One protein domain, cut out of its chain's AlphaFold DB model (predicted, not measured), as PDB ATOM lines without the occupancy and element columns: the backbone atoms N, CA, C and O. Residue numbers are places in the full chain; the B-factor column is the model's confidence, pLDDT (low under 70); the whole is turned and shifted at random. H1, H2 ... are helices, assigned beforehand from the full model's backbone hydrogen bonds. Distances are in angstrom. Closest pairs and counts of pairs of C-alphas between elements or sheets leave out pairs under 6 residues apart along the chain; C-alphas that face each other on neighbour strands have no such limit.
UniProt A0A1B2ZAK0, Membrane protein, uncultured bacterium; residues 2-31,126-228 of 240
ATOM      1  N   ALA A   2      -5.622 -22.847  38.664       87.56
ATOM      2  CA  ALA A   2      -5.074 -24.088  39.229       87.56
ATOM      3  C   ALA A   2      -4.385 -25.046  38.227       87.56
ATOM      4  O   ALA A   2      -3.303 -25.548  38.503       87.56
ATOM      5  N   GLY A   3      -4.961 -25.274  37.040       88.50
ATOM      6  CA  GLY A   3      -4.317 -26.116  36.022       88.50
ATOM      7  C   GLY A   3      -2.984 -25.542  35.522       88.50
ATOM      8  O   GLY A   3      -2.006 -26.266  35.385       88.50
ATOM      9  N   TYR A   4      -2.892 -24.226  35.312       90.38
ATOM     10  CA  TYR A   4      -1.679 -23.605  34.771       90.38
ATOM     11  C   TYR A   4      -0.486 -23.681  35.727       90.38
ATOM     12  O   TYR A   4       0.627 -23.897  35.260       90.38
ATOM     13  N   VAL A   5      -0.699 -23.571  37.045       93.25
ATOM     14  CA  VAL A   5       0.402 -23.730  38.015       93.25
ATOM     15  C   VAL A   5       0.920 -25.170  38.056       93.25
ATOM     16  O   VAL A   5       2.117 -25.388  38.198       93.25
ATOM     17  N   ILE A   6       0.057 -26.162  37.823       93.00
ATOM     18  CA  ILE A   6       0.459 -27.575  37.771       93.00
ATOM     19  C   ILE A   6       1.346 -27.865  36.545       93.00
ATOM     20  O   ILE A   6       2.243 -28.696  36.626       93.00
ATOM     21  N   ASN A   7       1.217 -27.114  35.445       92.25
ATOM     22  CA  ASN A   7       2.120 -27.253  34.289       92.25
ATOM     23  C   ASN A   7       3.597 -26.923  34.592       92.25
ATOM     24  O   ASN A   7       4.465 -27.278  33.795       92.25
ATOM     25  N   TYR A   8       3.895 -26.257  35.715       91.62
ATOM     26  CA  TYR A   8       5.270 -26.000  36.156       91.62
ATOM     27  C   TYR A   8       5.938 -27.217  36.812       91.62
ATOM     28  O   TYR A   8       7.151 -27.200  36.988       91.62
ATOM     29  N   THR A   9       5.192 -28.272  37.160       90.75
ATOM     30  CA  THR A   9       5.779 -29.520  37.678       90.75
ATOM     31  C   THR A   9       6.078 -30.484  36.536       90.75
ATOM     32  O   THR A   9       7.223 -30.875  36.321       90.75
ATOM     33  N   LEU A  10       5.050 -30.822  35.758       89.25
ATOM     34  CA  LEU A  10       5.139 -31.656  34.569       89.25
ATOM     35  C   LEU A  10       4.448 -30.940  33.407       89.25
ATOM     36  O   LEU A  10       3.294 -30.520  33.565       89.25
ATOM     37  N   PRO A  11       5.092 -30.830  32.228       85.62
ATOM     38  CA  PRO A  11       4.484 -30.166  31.087       85.62
ATOM     39  C   PRO A  11       3.128 -30.790  30.760       85.62
ATOM     40  O   PRO A  11       2.996 -32.012  30.688       85.62
ATOM     41  N   ARG A  12       2.120 -29.936  30.561       83.12
ATOM     42  CA  ARG A  12       0.742 -30.308  30.178       83.12
ATOM     43  C   ARG A  12      -0.050 -31.111  31.221       83.12
ATOM     44  O   ARG A  12      -1.228 -31.386  31.008       83.12
ATOM     45  N   SER A  13       0.519 -31.429  32.386       90.81
ATOM     46  CA  SER A  13      -0.209 -32.128  33.465       90.81
ATOM     47  C   SER A  13      -1.382 -31.315  34.043       90.81
ATOM     48  O   SER A  13      -2.354 -31.871  34.557       90.81
ATOM     49  N   GLY A  14      -1.343 -29.992  33.893       90.88
ATOM     50  CA  GLY A  14      -2.392 -29.063  34.292       90.88
ATOM     51  C   GLY A  14      -3.727 -29.254  33.583       90.88
ATOM     52  O   GLY A  14      -4.773 -28.915  34.138       90.88
ATOM     53  N   GLU A  15      -3.711 -29.817  32.377       92.81
ATOM     54  CA  GLU A  15      -4.914 -30.136  31.601       92.81
ATOM     55  C   GLU A  15      -5.685 -31.278  32.267       92.81
ATOM     56  O   GLU A  15      -6.887 -31.161  32.514       92.81
ATOM     57  N   PHE A  16      -4.968 -32.333  32.661       93.69
ATOM     58  CA  PHE A  16      -5.521 -33.444  33.430       93.69
ATOM     59  C   PHE A  16      -6.036 -32.971  34.793       93.69
ATOM     60  O   PHE A  16      -7.158 -33.290  35.187       93.69
ATOM     61  N   ALA A  17      -5.253 -32.143  35.489       93.25
ATOM     62  CA  ALA A  17      -5.655 -31.600  36.778       93.25
ATOM     63  C   ALA A  17      -6.915 -30.729  36.681       93.25
ATOM     64  O   ALA A  17      -7.800 -30.848  37.523       93.25
ATOM     65  N   ARG A  18      -7.044 -29.894  35.642       91.94
ATOM     66  CA  ARG A  18      -8.253 -29.088  35.417       91.94
ATOM     67  C   ARG A  18      -9.479 -29.972  35.201       91.94
ATOM     68  O   ARG A  18     -10.494 -29.738  35.848       91.94
ATOM     69  N   ALA A  19      -9.386 -30.990  34.345       93.25
ATOM     70  CA  ALA A  19     -10.494 -31.922  34.119       93.25
ATOM     71  C   ALA A  19     -10.867 -32.698  35.398       93.25
ATOM     72  O   ALA A  19     -12.047 -32.870  35.692       93.25
ATOM     73  N   SER A  20      -9.875 -33.105  36.197       92.44
ATOM     74  CA  SER A  20     -10.096 -33.776  37.483       92.44
ATOM     75  C   SER A  20     -10.765 -32.862  38.517       92.44
ATOM     76  O   SER A  20     -11.704 -33.282  39.190       92.44
ATOM     77  N   LEU A  21     -10.332 -31.601  38.617       91.31
ATOM     78  CA  LEU A  21     -10.943 -30.618  39.515       91.31
ATOM     79  C   LEU A  21     -12.395 -30.323  39.118       91.31
ATOM     80  O   LEU A  21     -13.257 -30.342  39.988       91.31
ATOM     81  N   LEU A  22     -12.684 -30.131  37.826       90.50
ATOM     82  CA  LEU A  22     -14.061 -29.951  37.346       90.50
ATOM     83  C   LEU A  22     -14.933 -31.174  37.655       90.50
ATOM     84  O   LEU A  22     -16.052 -31.024  38.129       90.50
ATOM     85  N   SER A  23     -14.413 -32.384  37.452       92.19
ATOM     86  CA  SER A  23     -15.144 -33.610  37.795       92.19
ATOM     87  C   SER A  23     -15.446 -33.712  39.290       92.19
ATOM     88  O   SER A  23     -16.555 -34.064  39.684       92.19
ATOM     89  N   LYS A  24     -14.488 -33.328  40.138       89.75
ATOM     90  CA  LYS A  24     -14.620 -33.420  41.595       89.75
ATOM     91  C   LYS A  24     -15.528 -32.354  42.211       89.75
ATOM     92  O   LYS A  24     -16.181 -32.650  43.209       89.75
ATOM     93  N   TYR A  25     -15.503 -31.126  41.696       88.62
ATOM     94  CA  TYR A  25     -16.187 -29.982  42.313       88.62
ATOM     95  C   TYR A  25     -17.472 -29.572  41.587       88.62
ATOM     96  O   TYR A  25     -18.394 -29.112  42.246       88.62
ATOM     97  N   GLU A  26     -17.555 -29.803  40.274       85.88
ATOM     98  CA  GLU A  26     -18.652 -29.345  39.400       85.88
ATOM     99  C   GLU A  26     -19.400 -30.526  38.739       85.88
ATOM    100  O   GLU A  26     -20.166 -30.342  37.797       85.88
ATOM    101  N   LYS A  27     -19.109 -31.774  39.147       85.06
ATOM    102  CA  LYS A  27     -19.703 -33.031  38.628       85.06
ATOM    103  C   LYS A  27     -19.687 -33.208  37.106       85.06
ATOM    104  O   LYS A  27     -20.453 -33.997  36.548       85.06
ATOM    105  N   ILE A  28     -18.799 -32.518  36.399       89.25
ATOM    106  CA  ILE A  28     -18.651 -32.697  34.955       89.25
ATOM    107  C   ILE A  28     -17.875 -33.999  34.715       89.25
ATOM    108  O   ILE A  28     -16.732 -34.091  35.164       89.25
ATOM    109  N   PRO A  29     -18.415 -34.994  33.977       93.19
ATOM    110  CA  PRO A  29     -17.693 -36.232  33.699       93.19
ATOM    111  C   PRO A  29     -16.301 -35.948  33.138       93.19
ATOM    112  O   PRO A  29     -16.150 -35.115  32.235       93.19
ATOM    113  N   PHE A  30     -15.292 -36.638  33.674       91.88
ATOM    114  CA  PHE A  30     -13.891 -36.368  33.357       91.88
ATOM    115  C   PHE A  30     -13.639 -36.429  31.848       91.88
ATOM    116  O   PHE A  30     -12.990 -35.544  31.295       91.88
ATOM    117  N   GLU A  31     -14.215 -37.417  31.165       90.94
ATOM    118  CA  GLU A  31     -14.060 -37.653  29.730       90.94
ATOM    119  C   GLU A  31     -14.626 -36.493  28.906       90.94
ATOM    120  O   GLU A  31     -14.019 -36.078  27.917       90.94
ATOM    121  N   LYS A 126     -21.755 -20.716  20.564       90.94
ATOM    122  CA  LYS A 126     -21.040 -19.430  20.687       90.94
ATOM    123  C   LYS A 126     -19.665 -19.440  19.999       90.94
ATOM    124  O   LYS A 126     -18.711 -18.862  20.512       90.94
ATOM    125  N   LYS A 127     -19.557 -20.079  18.828       90.50
ATOM    126  CA  LYS A 127     -18.286 -20.245  18.094       90.50
ATOM    127  C   LYS A 127     -17.505 -18.949  17.857       90.50
ATOM    128  O   LYS A 127     -16.299 -18.926  18.059       90.50
ATOM    129  N   TRP A 128     -18.180 -17.854  17.500       92.00
ATOM    130  CA  TRP A 128     -17.518 -16.567  17.259       92.00
ATOM    131  C   TRP A 128     -16.941 -15.957  18.532       92.00
ATOM    132  O   TRP A 128     -15.833 -15.437  18.503       92.00
ATOM    133  N   ALA A 129     -17.654 -16.072  19.657       94.12
ATOM    134  CA  ALA A 129     -17.135 -15.624  20.943       94.12
ATOM    135  C   ALA A 129     -15.911 -16.451  21.349       94.12
ATOM    136  O   ALA A 129     -14.918 -15.876  21.774       94.12
ATOM    137  N   PHE A 130     -15.960 -17.774  21.164       91.75
ATOM    138  CA  PHE A 130     -14.822 -18.656  21.418       91.75
ATOM    139  C   PHE A 130     -13.601 -18.261  20.575       91.75
ATOM    140  O   PHE A 130     -12.554 -17.964  21.138       91.75
ATOM    141  N   ILE A 131     -13.761 -18.149  19.249       91.19
ATOM    142  CA  ILE A 131     -12.684 -17.752  18.328       91.19
ATOM    143  C   ILE A 131     -12.117 -16.378  18.711       91.19
ATOM    144  O   ILE A 131     -10.901 -16.222  18.802       91.19
ATOM    145  N   ALA A 132     -12.982 -15.395  18.981       94.31
ATOM    146  CA  ALA A 132     -12.552 -14.058  19.380       94.31
ATOM    147  C   ALA A 132     -11.741 -14.081  20.684       94.31
ATOM    148  O   ALA A 132     -10.702 -13.433  20.759       94.31
ATOM    149  N   HIS A 133     -12.164 -14.861  21.685       94.88
ATOM    150  CA  HIS A 133     -11.414 -15.011  22.934       94.88
ATOM    151  C   HIS A 133     -10.079 -15.721  22.718       94.88
ATOM    152  O   HIS A 133      -9.088 -15.314  23.316       94.88
ATOM    153  N   THR A 134     -10.014 -16.731  21.846       93.75
ATOM    154  CA  THR A 134      -8.741 -17.368  21.493       93.75
ATOM    155  C   THR A 134      -7.783 -16.336  20.905       93.75
ATOM    156  O   THR A 134      -6.710 -16.120  21.461       93.75
ATOM    157  N   PHE A 135      -8.174 -15.620  19.847       94.69
ATOM    158  CA  PHE A 135      -7.319 -14.584  19.255       94.69
ATOM    159  C   PHE A 135      -6.962 -13.470  20.242       94.69
ATOM    160  O   PHE A 135      -5.823 -13.011  20.246       94.69
ATOM    161  N   PHE A 136      -7.895 -13.075  21.108       97.06
ATOM    162  CA  PHE A 136      -7.643 -12.093  22.158       97.06
ATOM    163  C   PHE A 136      -6.560 -12.559  23.136       97.06
ATOM    164  O   PHE A 136      -5.659 -11.788  23.440       97.06
ATOM    165  N   ILE A 137      -6.599 -13.816  23.592       95.38
ATOM    166  CA  ILE A 137      -5.587 -14.369  24.505       95.38
ATOM    167  C   ILE A 137      -4.203 -14.334  23.849       95.38
ATOM    168  O   ILE A 137      -3.249 -13.840  24.448       95.38
ATOM    169  N   TRP A 138      -4.090 -14.826  22.614       95.62
ATOM    170  CA  TRP A 138      -2.822 -14.842  21.881       95.62
ATOM    171  C   TRP A 138      -2.305 -13.421  21.600       95.62
ATOM    172  O   TRP A 138      -1.137 -13.127  21.850       95.62
ATOM    173  N   GLY A 139      -3.187 -12.514  21.170       96.50
ATOM    174  CA  GLY A 139      -2.864 -11.102  20.967       96.50
ATOM    175  C   GLY A 139      -2.427 -10.406  22.256       96.50
ATOM    176  O   GLY A 139      -1.440  -9.678  22.248       96.50
ATOM    177  N   ALA A 140      -3.086 -10.684  23.382       97.19
ATOM    178  CA  ALA A 140      -2.721 -10.131  24.682       97.19
ATOM    179  C   ALA A 140      -1.315 -10.566  25.119       97.19
ATOM    180  O   ALA A 140      -0.579  -9.744  25.658       97.19
ATOM    181  N   TYR A 141      -0.902 -11.811  24.851       95.88
ATOM    182  CA  TYR A 141       0.475 -12.234  25.124       95.88
ATOM    183  C   TYR A 141       1.502 -11.487  24.264       95.88
ATOM    184  O   TYR A 141       2.538 -11.073  24.783       95.88
ATOM    185  N   ILE A 142       1.225 -11.291  22.971       97.19
ATOM    186  CA  ILE A 142       2.112 -10.529  22.075       97.19
ATOM    187  C   ILE A 142       2.205  -9.071  22.538       97.19
ATOM    188  O   ILE A 142       3.302  -8.532  22.669       97.19
ATOM    189  N   VAL A 143       1.067  -8.448  22.857       97.62
ATOM    190  CA  VAL A 143       1.015  -7.078  23.386       97.62
ATOM    191  C   VAL A 143       1.755  -6.978  24.716       97.62
ATOM    192  O   VAL A 143       2.509  -6.034  24.911       97.62
ATOM    193  N   ALA A 144       1.610  -7.951  25.618       97.25
ATOM    194  CA  ALA A 144       2.341  -7.961  26.882       97.25
ATOM    195  C   ALA A 144       3.861  -7.978  26.660       97.25
ATOM    196  O   ALA A 144       4.572  -7.184  27.269       97.25
ATOM    197  N   LEU A 145       4.359  -8.820  25.747       97.44
ATOM    198  CA  LEU A 145       5.780  -8.839  25.388       97.44
ATOM    199  C   LEU A 145       6.240  -7.522  24.764       97.44
ATOM    200  O   LEU A 145       7.334  -7.053  25.076       97.44
ATOM    201  N   TRP A 146       5.409  -6.910  23.922       97.25
ATOM    202  CA  TRP A 146       5.708  -5.603  23.354       97.25
ATOM    203  C   TRP A 146       5.804  -4.527  24.442       97.25
ATOM    204  O   TRP A 146       6.785  -3.793  24.490       97.25
ATOM    205  N   LEU A 147       4.852  -4.487  25.379       97.50
ATOM    206  CA  LEU A 147       4.883  -3.569  26.521       97.50
ATOM    207  C   LEU A 147       6.102  -3.806  27.420       97.50
ATOM    208  O   LEU A 147       6.722  -2.847  27.878       97.50
ATOM    209  N   PHE A 148       6.489  -5.063  27.648       96.88
ATOM    210  CA  PHE A 148       7.722  -5.379  28.369       96.88
ATOM    211  C   PHE A 148       8.947  -4.848  27.628       96.88
ATOM    212  O   PHE A 148       9.801  -4.229  28.256       96.88
ATOM    213  N   ALA A 149       9.022  -5.007  26.307       96.56
ATOM    214  CA  ALA A 149      10.115  -4.450  25.515       96.56
ATOM    215  C   ALA A 149      10.170  -2.913  25.597       96.56
ATOM    216  O   ALA A 149      11.252  -2.352  25.764       96.56
ATOM    217  N   LEU A 150       9.014  -2.240  25.568       96.88
ATOM    218  CA  LEU A 150       8.906  -0.782  25.709       96.88
ATOM    219  C   LEU A 150       9.331  -0.268  27.091       96.88
ATOM    220  O   LEU A 150       9.735   0.886  27.212       96.88
ATOM    221  N   SER A 151       9.270  -1.107  28.130       96.06
ATOM    222  CA  SER A 151       9.663  -0.714  29.490       96.06
ATOM    223  C   SER A 151      11.174  -0.552  29.695       96.06
ATOM    224  O   SER A 151      11.585   0.030  30.699       96.06
ATOM    225  N   PHE A 152      12.005  -1.007  28.748       96.44
ATOM    226  CA  PHE A 152      13.462  -0.885  28.821       96.44
ATOM    227  C   PHE A 152      14.014  -0.087  27.632       96.44
ATOM    228  O   PHE A 152      13.738  -0.445  26.485       96.44
ATOM    229  N   PRO A 153      14.868   0.933  27.855       96.56
ATOM    230  CA  PRO A 153      15.472   1.714  26.772       96.56
ATOM    231  C   PRO A 153      16.217   0.863  25.735       96.56
ATOM    232  O   PRO A 153      16.199   1.177  24.550       96.56
ATOM    233  N   GLN A 154      16.834  -0.238  26.170       96.56
ATOM    234  CA  GLN A 154      17.593  -1.156  25.317       96.56
ATOM    235  C   GLN A 154      16.713  -1.922  24.322       96.56
ATOM    236  O   GLN A 154      17.219  -2.386  23.306       96.56
ATOM    237  N   THR A 155      15.421  -2.087  24.619       96.88
ATOM    238  CA  THR A 155      14.488  -2.880  23.806       96.88
ATOM    239  C   THR A 155      13.288  -2.076  23.307       96.88
ATOM    240  O   THR A 155      12.478  -2.609  22.558       96.88
ATOM    241  N   ALA A 156      13.173  -0.794  23.659       95.62
ATOM    242  CA  ALA A 156      12.046   0.045  23.254       95.62
ATOM    243  C   ALA A 156      11.966   0.266  21.733       95.62
ATOM    244  O   ALA A 156      10.886   0.519  21.207       95.62
ATOM    245  N   GLY A 157      13.099   0.156  21.032       94.31
ATOM    246  CA  GLY A 157      13.185   0.306  19.579       94.31
ATOM    247  C   GLY A 157      13.107  -0.996  18.779       94.31
ATOM    248  O   GLY A 157      13.314  -0.939  17.571       94.31
ATOM    249  N   ILE A 158      12.869  -2.159  19.407       94.69
ATOM    250  CA  ILE A 158      12.814  -3.418  18.646       94.69
ATOM    251  C   ILE A 158      11.617  -3.443  17.695       94.69
ATOM    252  O   ILE A 158      10.534  -2.945  18.013       94.69
ATOM    253  N   GLY A 159      11.821  -4.058  16.532       93.25
ATOM    254  CA  GLY A 159      10.785  -4.228  15.527       93.25
ATOM    255  C   GLY A 159       9.689  -5.198  15.972       93.25
ATOM    256  O   GLY A 159       9.852  -6.022  16.879       93.25
ATOM    257  N   ILE A 160       8.534  -5.109  15.312       92.62
ATOM    258  CA  ILE A 160       7.410  -6.018  15.566       92.62
ATOM    259  C   ILE A 160       7.767  -7.470  15.209       92.62
ATOM    260  O   ILE A 160       7.329  -8.403  15.875       92.62
ATOM    261  N   ASP A 161       8.623  -7.670  14.213       90.88
ATOM    262  CA  ASP A 161       9.195  -8.955  13.813       90.88
ATOM    263  C   ASP A 161      10.053  -9.583  14.929       90.88
ATOM    264  O   ASP A 161       9.963 -10.794  15.178       90.88
ATOM    265  N   THR A 162      10.810  -8.770  15.680       93.81
ATOM    266  CA  THR A 162      11.518  -9.199  16.894       93.81
ATOM    267  C   THR A 162      10.536  -9.659  17.961       93.81
ATOM    268  O   THR A 162      10.702 -10.743  18.519       93.81
ATOM    269  N   VAL A 163       9.480  -8.880  18.232       96.81
ATOM    270  CA  VAL A 163       8.458  -9.224  19.241       96.81
ATOM    271  C   VAL A 163       7.775 -10.548  18.897       96.81
ATOM    272  O   VAL A 163       7.627 -11.412  19.763       96.81
ATOM    273  N   PHE A 164       7.411 -10.753  17.631       95.69
ATOM    274  CA  PHE A 164       6.835 -12.010  17.145       95.69
ATOM    275  C   PHE A 164       7.829 -13.182  17.221       95.69
ATOM    276  O   PHE A 164       7.431 -14.310  17.526       95.69
ATOM    277  N   GLY A 165       9.125 -12.933  17.001       94.50
ATOM    278  CA  GLY A 165      10.192 -13.914  17.213       94.50
ATOM    279  C   GLY A 165      10.335 -14.317  18.683       94.50
ATOM    280  O   GLY A 165      10.359 -15.509  18.997       94.50
ATOM    281  N   ILE A 166      10.354 -13.335  19.590       96.31
ATOM    282  CA  ILE A 166      10.383 -13.530  21.047       96.31
ATOM    283  C   ILE A 166       9.164 -14.338  21.473       96.31
ATOM    284  O   ILE A 166       9.310 -15.329  22.189       96.31
ATOM    285  N   PHE A 167       7.974 -13.954  21.010       97.25
ATOM    286  CA  PHE A 167       6.732 -14.657  21.298       97.25
ATOM    287  C   PHE A 167       6.806 -16.129  20.888       97.25
ATOM    288  O   PHE A 167       6.488 -17.017  21.683       97.25
ATOM    289  N   LEU A 168       7.282 -16.395  19.668       95.69
ATOM    290  CA  LEU A 168       7.375 -17.743  19.134       95.69
ATOM    291  C   LEU A 168       8.291 -18.628  19.985       95.69
ATOM    292  O   LEU A 168       7.857 -19.681  20.454       95.69
ATOM    293  N   VAL A 169       9.536 -18.203  20.225       95.06
ATOM    294  CA  VAL A 169      10.488 -19.010  21.008       95.06
ATOM    295  C   VAL A 169      10.029 -19.177  22.458       95.06
ATOM    296  O   VAL A 169      10.182 -20.252  23.035       95.06
ATOM    297  N   SER A 170       9.387 -18.156  23.024       96.25
ATOM    298  CA  SER A 170       8.810 -18.189  24.370       96.25
ATOM    299  C   SER A 170       7.702 -19.236  24.493       96.25
ATOM    300  O   SER A 170       7.715 -20.058  25.410       96.25
ATOM    301  N   ALA A 171       6.764 -19.258  23.542       94.88
ATOM    302  CA  ALA A 171       5.679 -20.234  23.507       94.88
ATOM    303  C   ALA A 171       6.203 -21.669  23.329       94.88
ATOM    304  O   ALA A 171       5.733 -22.584  24.009       94.88
ATOM    305  N   VAL A 172       7.219 -21.870  22.478       93.62
ATOM    306  CA  VAL A 172       7.874 -23.180  22.317       93.62
ATOM    307  C   VAL A 172       8.559 -23.610  23.616       93.62
ATOM    308  O   VAL A 172       8.388 -24.754  24.035       93.62
ATOM    309  N   ALA A 173       9.280 -22.712  24.292       95.12
ATOM    310  CA  ALA A 173       9.953 -23.024  25.552       95.12
ATOM    311  C   ALA A 173       8.960 -23.513  26.620       95.12
ATOM    312  O   ALA A 173       9.182 -24.564  27.222       95.12
ATOM    313  N   VAL A 174       7.838 -22.807  26.807       93.44
ATOM    314  CA  VAL A 174       6.768 -23.214  27.744       93.44
ATOM    315  C   VAL A 174       6.088 -24.515  27.310       93.44
ATOM    316  O   VAL A 174       5.675 -25.313  28.149       93.44
ATOM    317  N   GLY A 175       5.968 -24.751  26.004       89.81
ATOM    318  CA  GLY A 175       5.371 -25.971  25.464       89.81
ATOM    319  C   GLY A 175       6.230 -27.228  25.638       89.81
ATOM    320  O   GLY A 175       5.667 -28.329  25.637       89.81
ATOM    321  N   LEU A 176       7.554 -27.072  25.758       89.50
ATOM    322  CA  LEU A 176       8.531 -28.163  25.863       89.50
ATOM    323  C   LEU A 176       9.020 -28.411  27.294       89.50
ATOM    324  O   LEU A 176       9.246 -29.562  27.661       89.50
ATOM    325  N   LEU A 177       9.192 -27.356  28.089       93.50
ATOM    326  CA  LEU A 177       9.750 -27.429  29.439       93.50
ATOM    327  C   LEU A 177       8.748 -26.915  30.478       93.50
ATOM    328  O   LEU A 177       7.953 -26.026  30.159       93.50
ATOM    329  N   PRO A 178       8.801 -27.399  31.734       93.12
ATOM    330  CA  PRO A 178       7.929 -26.905  32.796       93.12
ATOM    331  C   PRO A 178       8.070 -25.386  32.951       93.12
ATOM    332  O   PRO A 178       9.133 -24.875  33.309       93.12
ATOM    333  N   GLY A 179       7.018 -24.651  32.585       90.62
ATOM    334  CA  GLY A 179       7.019 -23.186  32.600       90.62
ATOM    335  C   GLY A 179       8.081 -22.510  31.723       90.62
ATOM    336  O   GLY A 179       8.348 -21.328  31.917       90.62
ATOM    337  N   GLY A 180       8.734 -23.233  30.807       94.06
ATOM    338  CA  GLY A 180       9.830 -22.703  29.990       94.06
ATOM    339  C   GLY A 180      11.110 -22.382  30.766       94.06
ATOM    340  O   GLY A 180      11.926 -21.601  30.276       94.06
ATOM    341  N   ILE A 181      11.292 -22.950  31.963       93.69
ATOM    342  CA  ILE A 181      12.443 -22.655  32.823       93.69
ATOM    343  C   ILE A 181      13.777 -22.855  32.081       93.69
ATOM    344  O   ILE A 181      13.988 -23.852  31.390       93.69
ATOM    345  N   GLY A 182      14.673 -21.870  32.187       93.12
ATOM    346  CA  GLY A 182      15.963 -21.849  31.489       93.12
ATOM    347  C   GLY A 182      15.857 -21.513  29.997       93.12
ATOM    348  O   GLY A 182      16.443 -20.526  29.557       93.12
ATOM    349  N   ALA A 183      15.094 -22.288  29.217       94.75
ATOM    350  CA  ALA A 183      15.005 -22.096  27.766       94.75
ATOM    351  C   ALA A 183      14.364 -20.759  27.380       94.75
ATOM    352  O   ALA A 183      14.864 -20.105  26.472       94.75
ATOM    353  N   TYR A 184      13.310 -20.323  28.078       96.75
ATOM    354  CA  TYR A 184      12.601 -19.089  27.740       96.75
ATOM    355  C   TYR A 184      13.546 -17.876  27.793       96.75
ATOM    356  O   TYR A 184      13.749 -17.265  26.741       96.75
ATOM    357  N   PRO A 185      14.199 -17.522  28.925       96.88
ATOM    358  CA  PRO A 185      15.101 -16.368  28.946       96.88
ATOM    359  C   PRO A 185      16.251 -16.465  27.937       96.88
ATOM    360  O   PRO A 185      16.597 -15.476  27.286       96.88
ATOM    361  N   VAL A 186      16.832 -17.660  27.780       96.19
ATOM    362  CA  VAL A 186      17.963 -17.887  26.869       96.19
ATOM    363  C   VAL A 186      17.545 -17.673  25.419       96.19
ATOM    364  O   VAL A 186      18.239 -16.979  24.681       96.19
ATOM    365  N   TRP A 187      16.414 -18.231  24.993       96.56
ATOM    366  CA  TRP A 187      15.967 -18.121  23.608       96.56
ATOM    367  C   TRP A 187      15.491 -16.712  23.266       96.56
ATOM    368  O   TRP A 187      15.817 -16.226  22.188       96.56
ATOM    369  N   VAL A 188      14.829 -16.013  24.194       96.69
ATOM    370  CA  VAL A 188      14.517 -14.583  24.026       96.69
ATOM    371  C   VAL A 188      15.795 -13.768  23.822       96.69
ATOM    372  O   VAL A 188      15.871 -12.961  22.900       96.69
ATOM    373  N   THR A 189      16.836 -14.036  24.615       93.88
ATOM    374  CA  THR A 189      18.144 -13.380  24.456       93.88
ATOM    375  C   THR A 189      18.759 -13.659  23.082       93.88
ATOM    376  O   THR A 189      19.364 -12.771  22.487       93.88
ATOM    377  N   LYS A 190      18.601 -14.879  22.550       91.38
ATOM    378  CA  LYS A 190      19.088 -15.227  21.207       91.38
ATOM    379  C   LYS A 190      18.335 -14.493  20.104       91.38
ATOM    380  O   LYS A 190      18.987 -14.036  19.175       91.38
ATOM    381  N   VAL A 191      17.015 -14.348  20.220       92.75
ATOM    382  CA  VAL A 191      16.224 -13.567  19.255       92.75
ATOM    383  C   VAL A 191      16.654 -12.102  19.264       92.75
ATOM    384  O   VAL A 191      16.932 -11.557  18.207       92.75
ATOM    385  N   LEU A 192      16.799 -11.486  20.442       92.69
ATOM    386  CA  LEU A 192      17.296 -10.109  20.548       92.69
ATOM    387  C   LEU A 192      18.687  -9.942  19.919       92.69
ATOM    388  O   LEU A 192      18.932  -8.976  19.202       92.69
ATOM    389  N   ALA A 193      19.585 -10.905  20.144       90.44
ATOM    390  CA  ALA A 193      20.935 -10.865  19.592       90.44
ATOM    391  C   ALA A 193      20.966 -10.966  18.056       90.44
ATOM    392  O   ALA A 193      21.879 -10.412  17.450       90.44
ATOM    393  N   MET A 194      19.992 -11.639  17.427       87.44
ATOM    394  CA  MET A 194      19.859 -11.659  15.959       87.44
ATOM    395  C   MET A 194      19.578 -10.268  15.389       87.44
ATOM    396  O   MET A 194      19.986  -9.982  14.268       87.44
ATOM    397  N   ASP A 195      18.954  -9.405  16.187       86.62
ATOM    398  CA  ASP A 195      18.556  -8.055  15.796       86.62
ATOM    399  C   ASP A 195      19.521  -7.003  16.396       86.62
ATOM    400  O   ASP A 195      19.206  -5.819  16.489       86.62
ATOM    401  N   GLY A 196      20.715  -7.435  16.829       88.69
ATOM    402  CA  GLY A 196      21.782  -6.570  17.351       88.69
ATOM    403  C   GLY A 196      21.573  -6.063  18.784       88.69
ATOM    404  O   GLY A 196      22.340  -5.225  19.258       88.69
ATOM    405  N   VAL A 197      20.563  -6.565  19.501       93.12
ATOM    406  CA  VAL A 197      20.225  -6.118  20.858       93.12
ATOM    407  C   VAL A 197      20.787  -7.077  21.907       93.12
ATOM    408  O   VAL A 197      20.371  -8.229  22.038       93.12
ATOM    409  N   HIS A 198      21.714  -6.588  22.731       94.38
ATOM    410  CA  HIS A 198      22.351  -7.371  23.794       94.38
ATOM    411  C   HIS A 198      21.748  -7.063  25.170       94.38
ATOM    412  O   HIS A 198      22.364  -6.402  26.004       94.38
ATOM    413  N   PHE A 199      20.532  -7.555  25.425       96.12
ATOM    414  CA  PHE A 199      19.822  -7.305  26.685       96.12
ATOM    415  C   PHE A 199      19.091  -8.549  27.216       96.12
ATOM    416  O   PHE A 199      17.880  -8.710  27.071       96.12
ATOM    417  N   ALA A 200      19.834  -9.443  27.877       94.06
ATOM    418  CA  ALA A 200      19.296 -10.705  28.405       94.06
ATOM    419  C   ALA A 200      18.213 -10.524  29.488       94.06
ATOM    420  O   ALA A 200      17.377 -11.406  29.703       94.06
ATOM    421  N   ALA A 201      18.208  -9.369  30.163       96.69
ATOM    422  CA  ALA A 201      17.268  -9.071  31.235       96.69
ATOM    423  C   ALA A 201      15.804  -9.060  30.763       96.69
ATOM    424  O   ALA A 201      14.943  -9.440  31.553       96.69
ATOM    425  N   LEU A 202      15.510  -8.735  29.492       97.25
ATOM    426  CA  LEU A 202      14.133  -8.781  28.977       97.25
ATOM    427  C   LEU A 202      13.541 -10.194  29.079       97.25
ATOM    428  O   LEU A 202      12.414 -10.357  29.540       97.25
ATOM    429  N   GLY A 203      14.303 -11.218  28.685       96.12
ATOM    430  CA  GLY A 203      13.846 -12.607  28.731       96.12
ATOM    431  C   GLY A 203      13.603 -13.096  30.159       96.12
ATOM    432  O   GLY A 203      12.603 -13.764  30.421       96.12
ATOM    433  N   VAL A 204      14.487 -12.725  31.092       97.12
ATOM    434  CA  VAL A 204      14.334 -13.043  32.523       97.12
ATOM    435  C   VAL A 204      13.126 -12.321  33.114       97.12
ATOM    436  O   VAL A 204      12.334 -12.941  33.821       97.12
ATOM    437  N   PHE A 205      12.959 -11.036  32.799       97.50
ATOM    438  CA  PHE A 205      11.846 -10.221  33.271       97.50
ATOM    439  C   PHE A 205      10.502 -10.748  32.763       97.50
ATOM    440  O   PHE A 205       9.610 -10.997  33.568       97.50
ATOM    441  N   ALA A 206      10.369 -10.986  31.455       96.94
ATOM    442  CA  ALA A 206       9.137 -11.487  30.853       96.94
ATOM    443  C   ALA A 206       8.735 -12.856  31.424       96.94
ATOM    444  O   ALA A 206       7.596 -13.042  31.863       96.94
ATOM    445  N   TRP A 207       9.688 -13.795  31.497       97.25
ATOM    446  CA  TRP A 207       9.465 -15.109  32.101       97.25
ATOM    447  C   TRP A 207       9.094 -15.005  33.585       97.25
ATOM    448  O   TRP A 207       8.160 -15.671  34.037       97.25
ATOM    449  N   GLY A 208       9.808 -14.166  34.340       96.56
ATOM    450  CA  GLY A 208       9.601 -13.971  35.771       96.56
ATOM    451  C   GLY A 208       8.243 -13.349  36.081       96.56
ATOM    452  O   GLY A 208       7.512 -13.878  36.916       96.56
ATOM    453  N   ALA A 209       7.863 -12.285  35.370       95.56
ATOM    454  CA  ALA A 209       6.573 -11.615  35.523       95.56
ATOM    455  C   ALA A 209       5.405 -12.568  35.229       95.56
ATOM    456  O   ALA A 209       4.478 -12.687  36.034       95.56
ATOM    457  N   GLN A 210       5.478 -13.308  34.118       94.25
ATOM    458  CA  GLN A 210       4.460 -14.293  33.757       94.25
ATOM    459  C   GLN A 210       4.388 -15.438  34.776       94.25
ATOM    460  O   GLN A 210       3.300 -15.827  35.205       94.25
ATOM    461  N   THR A 211       5.540 -15.969  35.188       95.44
ATOM    462  CA  THR A 211       5.609 -17.076  36.147       95.44
ATOM    463  C   THR A 211       5.070 -16.673  37.506       95.44
ATOM    464  O   THR A 211       4.256 -17.398  38.074       95.44
ATOM    465  N   LEU A 212       5.448 -15.495  38.001       95.88
ATOM    466  CA  LEU A 212       4.938 -14.971  39.259       95.88
ATOM    467  C   LEU A 212       3.413 -14.828  39.215       95.88
ATOM    468  O   LEU A 212       2.735 -15.291  40.130       95.88
ATOM    469  N   ALA A 213       2.865 -14.268  38.133       94.88
ATOM    470  CA  ALA A 213       1.421 -14.139  37.964       94.88
ATOM    471  C   ALA A 213       0.711 -15.506  37.981       94.88
ATOM    472  O   ALA A 213      -0.281 -15.674  38.695       94.88
ATOM    473  N   ILE A 214       1.225 -16.502  37.249       94.81
ATOM    474  CA  ILE A 214       0.620 -17.843  37.204       94.81
ATOM    475  C   ILE A 214       0.720 -18.547  38.558       94.81
ATOM    476  O   ILE A 214      -0.253 -19.167  38.985       94.81
ATOM    477  N   VAL A 215       1.858 -18.451  39.246       95.38
ATOM    478  CA  VAL A 215       2.042 -19.066  40.565       95.38
ATOM    479  C   VAL A 215       1.099 -18.429  41.581       95.38
ATOM    480  O   VAL A 215       0.344 -19.150  42.230       95.38
ATOM    481  N   VAL A 216       1.060 -17.098  41.679       96.25
ATOM    482  CA  VAL A 216       0.203 -16.390  42.644       96.25
ATOM    483  C   VAL A 216      -1.275 -16.685  42.388       96.25
ATOM    484  O   VAL A 216      -1.978 -17.159  43.282       96.25
ATOM    485  N   LEU A 217      -1.756 -16.475  41.159       96.12
ATOM    486  CA  LEU A 217      -3.165 -16.700  40.819       96.12
ATOM    487  C   LEU A 217      -3.534 -18.188  40.839       96.12
ATOM    488  O   LEU A 217      -4.669 -18.553  41.149       96.12
ATOM    489  N   GLY A 218      -2.594 -19.064  40.492       94.44
ATOM    490  CA  GLY A 218      -2.776 -20.510  40.494       94.44
ATOM    491  C   GLY A 218      -2.905 -21.077  41.901       94.44
ATOM    492  O   GLY A 218      -3.857 -21.813  42.164       94.44
ATOM    493  N   LEU A 219      -2.006 -20.694  42.810       94.19
ATOM    494  CA  LEU A 219      -2.072 -21.083  44.220       94.19
ATOM    495  C   LEU A 219      -3.312 -20.500  44.899       94.19
ATOM    496  O   LEU A 219      -4.016 -21.227  45.596       94.19
ATOM    497  N   LEU A 220      -3.648 -19.235  44.625       95.12
ATOM    498  CA  LEU A 220      -4.888 -18.632  45.112       95.12
ATOM    499  C   LEU A 220      -6.120 -19.404  44.611       95.12
ATOM    500  O   LEU A 220      -7.016 -19.718  45.386       95.12
ATOM    501  N   SER A 221      -6.144 -19.782  43.330       92.62
ATOM    502  CA  SER A 221      -7.215 -20.595  42.741       92.62
ATOM    503  C   SER A 221      -7.338 -21.973  43.404       92.62
ATOM    504  O   SER A 221      -8.458 -22.435  43.605       92.62
ATOM    505  N   LEU A 222      -6.221 -22.623  43.753       90.62
ATOM    506  CA  LEU A 222      -6.215 -23.902  44.477       90.62
ATOM    507  C   LEU A 222      -6.695 -23.759  45.925       90.62
ATOM    508  O   LEU A 222      -7.401 -24.627  46.430       90.62
ATOM    509  N   PHE A 223      -6.340 -22.664  46.586       92.19
ATOM    510  CA  PHE A 223      -6.807 -22.374  47.936       92.19
ATOM    511  C   PHE A 223      -8.317 -22.102  47.974       92.19
ATOM    512  O   PHE A 223      -9.022 -22.623  48.835       92.19
ATOM    513  N   LEU A 224      -8.827 -21.316  47.020       91.94
ATOM    514  CA  LEU A 224     -10.245 -20.964  46.955       91.94
ATOM    515  C   LEU A 224     -11.130 -22.170  46.620       91.94
ATOM    516  O   LEU A 224     -12.151 -22.352  47.276       91.94
ATOM    517  N   ILE A 225     -10.732 -23.029  45.671       88.94
ATOM    518  CA  ILE A 225     -11.546 -24.201  45.297       88.94
ATOM    519  C   ILE A 225     -11.675 -25.209  46.449       88.94
ATOM    520  O   ILE A 225     -12.723 -25.819  46.614       88.94
ATOM    521  N   GLN A 226     -10.659 -25.338  47.311       86.44
ATOM    522  CA  GLN A 226     -10.743 -26.184  48.511       86.44
ATOM    523  C   GLN A 226     -11.776 -25.691  49.533       86.44
ATOM    524  O   GLN A 226     -12.205 -26.465  50.384       86.44
ATOM    525  N   ARG A 227     -12.162 -24.412  49.465       87.75
ATOM    526  CA  ARG A 227     -13.179 -23.802  50.329       87.75
ATOM    527  C   ARG A 227     -14.566 -23.775  49.696       87.75
ATOM    528  O   ARG A 227     -15.513 -23.377  50.369       87.75
ATOM    529  N   GLN A 228     -14.696 -24.166  48.430       83.38
ATOM    530  CA  GLN A 228     -16.002 -24.257  47.796       83.38
ATOM    531  C   GLN A 228     -16.716 -25.529  48.269       83.38
ATOM    532  O   GLN A 228     -16.106 -26.606  48.271       83.38
TER     533      GLN A 228
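This is residues 2 to 31 and 126 to 228 of the 240 residues of the protein "Membrane protein" of uncultured bacterium (UniProt A0A1B2ZAK0). Two long helices, H3 and H6, meet near the last residues of H3 and the first residues of H6 and spread from there as a V; the helical hairpin of H4 and H5 packs at the corner of the V, H4 on H3 and H5 on H6. Farther along H6, the short helix H1 packs on it and H2 packs on H1, while residues 126 to 137, of which 127 to 137 belong to H3, stick out free as an arm. The printed part has 133 residues with six named helices, H1 to H6 in order along the chain, and no named strand; its class is all helix. It is elongated, spanning 53 by 33 by 23 A, and only just loose, close to compact, with a radius of gyration of the C-alphas of 17.0 A.

H1 is residues 2 to 6, beginning at C-alpha 2 at (-5.074, -24.088, 39.229). H2 is residues 13 to 26, 19.6 A from first to last C-alpha. After the cut, H3 is residues 127 to 150, 34.3 A long, from C-alpha 127 at (-18.286, -20.245, 18.094). H4 is residues 160 to 176, 24.4 A long, and H5 is residues 183 to 194, 16.5 A long. H6, residues 201 to 225, is the longest helix by residues, 35.5 A long, ending at C-alpha 225 at (-11.546, -24.201, 45.297).

H6 is the hub, touching H1, H3 and H5. H1 touches residues 214 to 222 of H6, the closest C-alphas being those of Ala 2 and Gly 218, 4.4 A apart. H1 also touches H2, closest at the C-alphas of Gly 3 and Gly 14, 3.9 A apart. H2 and H6 are close but not clearly touching, with the closest C-alphas, of Tyr 25 and Ile 225, 8.0 A apart. H3 touches H6 with residues 145 to 149 alone, at a steep tilt of 45 degrees, opposite ways; the closest C-alphas, of Phe 148 and Ala 206, are 6.7 A apart. H3 and H4 touch at a tilt of 69 degrees, only just steep, opposite ways, closest at the C-alphas of Trp 146 and Val 163, 6.1 A apart. H4 and H5 form a helical hairpin at a shallow tilt of 25 degrees; their closest C-alphas, of Ser 170 and Tyr 184, are 5.2 A apart. H5 and H6 form another at 29 degrees, closest at the C-alphas of Pro 185 and Gly 203, 4.0 A apart. H4 and H6 are near each other, while H3 and H5 are apart. In H1 to H6 every O i to N i+4 pair is within hydrogen-bond range.

The C-alphas farthest apart, of Lys 27 and Gly 196, are 53.6 A from each other. Residues 32 to 125 are not printed, and C-alphas 31 and 126 are 21.5 A apart across the cut. Of the links that are printed whole, none is long. The mean pLDDT of the printed part is 93.4, and no printed residue is under 70.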